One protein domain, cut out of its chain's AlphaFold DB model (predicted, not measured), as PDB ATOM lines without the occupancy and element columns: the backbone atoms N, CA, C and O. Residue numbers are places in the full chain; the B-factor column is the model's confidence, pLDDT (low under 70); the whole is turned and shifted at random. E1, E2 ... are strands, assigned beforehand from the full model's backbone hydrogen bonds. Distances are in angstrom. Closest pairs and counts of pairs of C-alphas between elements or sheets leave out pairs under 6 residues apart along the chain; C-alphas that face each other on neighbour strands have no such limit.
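This is residues 45 to 87 of the 87 residues of an uncharacterized protein of Candidatus Poribacteria bacterium (UniProt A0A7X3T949). A long hairpin of two strands, E2 and E3, makes the length of this domain, and the short strand E1 runs beside E3 at the edge of a narrow, twisted sheet. Both long strands bend partway along, and the stretch from residue 51 to residue 60 loops from E1 round to the beginning of E2. The printed part has 43 residues, with no named helix and three named strands in the order E1, E2, E3; the sheet's order is E1, E3, E2, mixed, and the class is all strand. The whole is loose, with a radius of gyration of the C-alphas of 11.7 A, and spans 36 by 18 by 12 A.

E1 is residues 48 to 50, 5.5 A from first to last C-alpha, beginning at C-alpha 48 at (128.883, 285.405, 313.155). E2 is residues 61 to 71, 28.1 A long from first to last C-alpha, and bends by 64 degrees at residue 68. E3, residues 75 to 86, measures 26.7 A between its first and last C-alphas, bends by 93 degrees at residue 78 and ends at C-alpha 86 at (130.231, 278.982, 333.939).

E3 is the inner strand, and E1 and E2 are edge strands. E1 and E3 are parallel, at 4 degrees between their directions; C-alphas 48 and 80 face each other at 5.0 A, and no backbone N and O are within hydrogen-bond range across this pair. E2 and E3 form a hairpin, antiparallel at 160 degrees; C-alphas 84 and 63 face each other at 4.4 A. Across it N 64 and O 83, 2.8 A apart, and N 77 and O 69, 2.8 A apart, are within hydrogen-bond range. E1 and E2 are apart.

The two C-alphas farthest apart, those of Asp 59 and Phe 73, are 36.4 A from each other. The printed part has no cut. The link from E1 to E2 is short, with 10 residues, and that from E2 to E3 is tight, with 3. The mean pLDDT of the printed part is 80.8; residues 45 to 49 and residue 87 are under 70.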
ATOM      1  N   THR A  45     129.028 293.634 308.609       60.00
ATOM      2  CA  THR A  45     129.174 292.313 308.004       60.00
ATOM      3  C   THR A  45     128.613 291.279 308.967       60.00
ATOM      4  O   THR A  45     129.144 291.115 310.060       60.00
ATOM      5  N   ALA A  46     127.566 290.563 308.555       56.72
ATOM      6  CA  ALA A  46     127.054 289.401 309.272       56.72
ATOM      7  C   ALA A  46     128.045 288.231 309.130       56.72
ATOM      8  O   ALA A  46     127.783 287.230 308.465       56.72
ATOM      9  N   HIS A  47     129.242 288.392 309.678       55.09
ATOM     10  CA  HIS A  47     130.044 287.270 310.115       55.09
ATOM     11  C   HIS A  47     129.653 287.037 311.560       55.09
ATOM     12  O   HIS A  47     129.594 287.956 312.370       55.09
ATOM     13  N   ALA A  48     129.222 285.820 311.823       57.72
ATOM     14  CA  ALA A  48     128.883 285.405 313.155       57.72
ATOM     15  C   ALA A  48     129.794 284.229 313.460       57.72
ATOM     16  O   ALA A  48     129.544 283.101 313.024       57.72
ATOM     17  N   HIS A  49     130.912 284.526 314.113       62.06
ATOM     18  CA  HIS A  49     131.779 283.501 314.655       62.06
ATOM     19  C   HIS A  49     131.160 283.008 315.962       62.06
ATOM     20  O   HIS A  49     131.497 283.446 317.058       62.06
ATOM     21  N   PHE A  50     130.168 282.131 315.831       71.25
ATOM     22  CA  PHE A  50     129.514 281.538 316.988       71.25
ATOM     23  C   PHE A  50     130.358 280.369 317.510       71.25
ATOM     24  O   PHE A  50     130.398 279.315 316.871       71.25
ATOM     25  N   ASN A  51     131.004 280.521 318.672       78.06
ATOM     26  CA  ASN A  51     131.693 279.399 319.329       78.06
ATOM     27  C   ASN A  51     130.701 278.430 319.986       78.06
ATOM     28  O   ASN A  51     130.993 277.246 320.140       78.06
ATOM     29  N   CYS A  52     129.514 278.918 320.354       82.19
ATOM     30  CA  CYS A  52     128.433 278.116 320.912       82.19
ATOM     31  C   CYS A  52     127.053 278.533 320.384       82.19
ATOM     32  O   CYS A  52     126.843 279.658 319.922       82.19
ATOM     33  N   ASN A  53     126.106 277.597 320.471       80.88
ATOM     34  CA  ASN A  53     124.677 277.777 320.194       80.88
ATOM     35  C   ASN A  53     123.885 277.557 321.504       80.88
ATOM     36  O   ASN A  53     124.421 276.907 322.409       80.88
ATOM     37  N   PRO A  54     122.626 278.019 321.654       71.56
ATOM     38  CA  PRO A  54     121.838 277.738 322.852       71.56
ATOM     39  C   PRO A  54     121.713 276.225 323.082       71.56
ATOM     40  O   PRO A  54     121.221 275.501 322.217       71.56
ATOM     41  N   GLY A  55     122.196 275.750 324.232       73.75
ATOM     42  CA  GLY A  55     122.250 274.322 324.574       73.75
ATOM     43  C   GLY A  55     123.428 273.546 323.970       73.75
ATOM     44  O   GLY A  55     123.454 272.325 324.069       73.75
ATOM     45  N   GLY A  56     124.383 274.229 323.334       83.56
ATOM     46  CA  GLY A  56     125.618 273.631 322.817       83.56
ATOM     47  C   GLY A  56     126.791 273.634 323.803       83.56
ATOM     48  O   GLY A  56     127.857 273.147 323.443       83.56
ATOM     49  N   CYS A  57     126.612 274.193 325.003       87.69
ATOM     50  CA  CYS A  57     127.645 274.235 326.038       87.69
ATOM     51  C   CYS A  57     127.607 272.982 326.934       87.69
ATOM     52  O   CYS A  57     126.551 272.352 327.041       87.69
ATOM     53  N   PRO A  58     128.738 272.612 327.560       88.12
ATOM     54  CA  PRO A  58     128.810 271.581 328.594       88.12
ATOM     55  C   PRO A  58     127.815 271.786 329.749       88.12
ATOM     56  O   PRO A  58     127.329 272.891 329.995       88.12
ATOM     57  N   ASP A  59     127.529 270.708 330.484       87.00
ATOM     58  CA  ASP A  59     126.653 270.758 331.657       87.00
ATOM     59  C   ASP A  59     127.190 271.743 332.709       87.00
ATOM     60  O   ASP A  59     128.309 271.590 333.196       87.00
ATOM     61  N   GLY A  60     126.363 272.717 333.097       86.62
ATOM     62  CA  GLY A  60     126.720 273.761 334.068       86.62
ATOM     63  C   GLY A  60     127.160 275.090 333.446       86.62
ATOM     64  O   GLY A  60     127.230 276.088 334.159       86.62
ATOM     65  N   GLU A  61     127.364 275.134 332.130       90.25
ATOM     66  CA  GLU A  61     127.714 276.349 331.395       90.25
ATOM     67  C   GLU A  61     126.504 276.923 330.638       90.25
ATOM     68  O   GLU A  61     125.585 276.209 330.221       90.25
ATOM     69  N   ILE A  62     126.509 278.239 330.420       89.50
ATOM     70  CA  ILE A  62     125.543 278.942 329.570       89.50
ATOM     71  C   ILE A  62     126.254 279.582 328.379       89.50
ATOM     72  O   ILE A  62     127.356 280.104 328.500       89.50
ATOM     73  N   CYS A  63     125.608 279.570 327.213       88.88
ATOM     74  CA  CYS A  63     126.130 280.265 326.037       88.88
ATOM     75  C   CYS A  63     125.767 281.753 326.132       88.88
ATOM     76  O   CYS A  63     124.593 282.116 326.008       88.88
ATOM     77  N   LEU A  64     126.764 282.604 326.372       88.69
ATOM     78  CA  LEU A  64     126.617 284.055 326.379       88.69
ATOM     79  C   LEU A  64     126.753 284.580 324.945       88.69
ATOM     80  O   LEU A  64     127.684 284.204 324.237       88.69
ATOM     81  N   PHE A  65     125.850 285.469 324.530       87.94
ATOM     82  CA  PHE A  65     125.911 286.149 323.234       87.94
ATOM     83  C   PHE A  65     126.095 287.644 323.447       87.94
ATOM     84  O   PHE A  65     125.344 288.256 324.211       87.94
ATOM     85  N   TRP A  66     127.050 288.241 322.742       87.56
ATOM     86  CA  TRP A  66     127.255 289.686 322.763       87.56
ATOM     87  C   TRP A  66     127.754 290.198 321.415       87.56
ATOM     88  O   TRP A  66     128.141 289.434 320.532       87.56
ATOM     89  N   CYS A  67     127.706 291.513 321.261       87.06
ATOM     90  CA  CYS A  67     128.217 292.218 320.099       87.06
ATOM     91  C   CYS A  67     129.349 293.151 320.534       87.06
ATOM     92  O   CYS A  67     129.307 293.649 321.662       87.06
ATOM     93  N   ASP A  68     130.315 293.402 319.647       86.50
ATOM     94  CA  ASP A  68     131.397 294.372 319.877       86.50
ATOM     95  C   ASP A  68     130.871 295.750 320.298       86.50
ATOM     96  O   ASP A  68     131.337 296.325 321.282       86.50
ATOM     97  N   ASP A  69     129.889 296.273 319.560       86.38
ATOM     98  CA  ASP A  69     129.252 297.551 319.854       86.38
ATOM     99  C   ASP A  69     127.755 297.512 319.527       86.38
ATOM    100  O   ASP A  69     127.319 296.967 318.512       86.38
ATOM    101  N   TRP A  70     126.930 298.098 320.393       86.44
ATOM    102  CA  TRP A  70     125.478 298.090 320.235       86.44
ATOM    103  C   TRP A  70     124.947 299.490 319.948       86.44
ATOM    104  O   TRP A  70     124.991 300.382 320.795       86.44
ATOM    105  N   SER A  71     124.341 299.662 318.772       84.25
ATOM    106  CA  SER A  71     123.647 300.890 318.400       84.25
ATOM    107  C   SER A  71     122.130 300.718 318.458       84.25
ATOM    108  O   SER A  71     121.584 299.812 317.826       84.25
ATOM    109  N   PRO A  72     121.393 301.640 319.104       81.56
ATOM    110  CA  PRO A  72     119.932 301.591 319.136       81.56
ATOM    111  C   PRO A  72     119.280 301.795 317.757       81.56
ATOM    112  O   PRO A  72     118.097 301.505 317.603       81.56
ATOM    113  N   PHE A  73     120.022 302.286 316.757       78.06
ATOM    114  CA  PHE A  73     119.499 302.569 315.414       78.06
ATOM    115  C   PHE A  73     119.945 301.562 314.351       78.06
ATOM    116  O   PHE A  73     119.289 301.449 313.319       78.06
ATOM    117  N   ALA A  74     121.053 300.857 314.585       75.88
ATOM    118  CA  ALA A  74     121.644 299.923 313.625       75.88
ATOM    119  C   ALA A  74     121.730 298.476 314.147       75.88
ATOM    120  O   ALA A  74     122.021 297.572 313.369       75.88
ATOM    121  N   GLY A  75     121.448 298.240 315.433       83.00
ATOM    122  CA  GLY A  75     121.659 296.948 316.085       83.00
ATOM    123  C   GLY A  75     123.135 296.717 316.417       83.00
ATOM    124  O   GLY A  75     123.852 297.656 316.761       83.00
ATOM    125  N   CYS A  76     123.575 295.462 316.321       80.56
ATOM    126  CA  CYS A  76     124.976 295.089 316.512       80.56
ATOM    127  C   CYS A  76     125.853 295.706 315.419       80.56
ATOM    128  O   CYS A  76     125.620 295.435 314.244       80.56
ATOM    129  N   ILE A  77     126.842 296.512 315.804       83.12
ATOM    130  CA  ILE A  77     127.885 297.068 314.944       83.12
ATOM    131  C   ILE A  77     129.178 296.298 315.219       83.12
ATOM    132  O   ILE A  77     129.750 296.413 316.297       83.12
ATOM    133  N   GLY A  78     129.647 295.541 314.228       79.38
ATOM    134  CA  GLY A  78     130.826 294.683 314.357       79.38
ATOM    135  C   GLY A  78     130.457 293.211 314.243       79.38
ATOM    136  O   GLY A  78     129.560 292.866 313.468       79.38
ATOM    137  N   GLU A  79     131.162 292.358 314.981       82.12
ATOM    138  CA  GLU A  79     130.963 290.913 314.957       82.12
ATOM    139  C   GLU A  79     130.090 290.445 316.132       82.12
ATOM    140  O   GLU A  79     130.146 290.982 317.244       82.12
ATOM    141  N   TRP A  80     129.249 289.441 315.872       84.19
ATOM    142  CA  TRP A  80     128.569 288.713 316.939       84.19
ATOM    143  C   TRP A  80     129.506 287.658 317.503       84.19
ATOM    144  O   TRP A  80     130.013 286.816 316.759       84.19
ATOM    145  N   HIS A  81     129.641 287.661 318.823       86.06
ATOM    146  CA  HIS A  81     130.418 286.685 319.569       86.06
ATOM    147  C   HIS A  81     129.495 285.762 320.349       86.06
ATOM    148  O   HIS A  81     128.413 286.159 320.803       86.06
ATOM    149  N   SER A  82     129.945 284.527 320.535       88.50
ATOM    150  CA  SER A  82     129.389 283.659 321.561       88.50
ATOM    151  C   SER A  82     130.480 282.887 322.283       88.50
ATOM    152  O   SER A  82     131.497 282.541 321.686       88.50
ATOM    153  N   GLU A  83     130.280 282.634 323.572       89.25
ATOM    154  CA  GLU A  83     131.200 281.865 324.412       89.25
ATOM    155  C   GLU A  83     130.420 281.144 325.510       89.25
ATOM    156  O   GLU A  83     129.411 281.653 326.006       89.25
ATOM    157  N   CYS A  84     130.867 279.941 325.863       90.62
ATOM    158  CA  CYS A  84     130.326 279.230 327.009       90.62
ATOM    159  C   CYS A  84     130.981 279.764 328.283       90.62
ATOM    160  O   CYS A  84     132.205 279.828 328.375       90.62
ATOM    161  N   VAL A  85     130.160 280.168 329.247       90.06
ATOM    162  CA  VAL A  85     130.610 280.677 330.545       90.06
ATOM    163  C   VAL A  85     129.978 279.861 331.663       90.06
ATOM    164  O   VAL A  85     128.810 279.475 331.568       90.06
ATOM    165  N   ASP A  86     130.742 279.614 332.724       88.75
ATOM    166  CA  ASP A  86     130.231 278.982 333.939       88.75
ATOM    167  C   ASP A  86     129.122 279.849 334.555       88.75
ATOM    168  O   ASP A  86     129.260 281.073 334.661       88.75
ATOM    169  N   HIS A  87     128.012 279.213 334.938       68.38
ATOM    170  CA  HIS A  87     126.901 279.873 335.628       68.38
ATOM    171  C   HIS A  87     127.231 280.176 337.104       68.38
ATOM    172  O   HIS A  87     127.857 279.328 337.778       68.38
TER     173      HIS A  87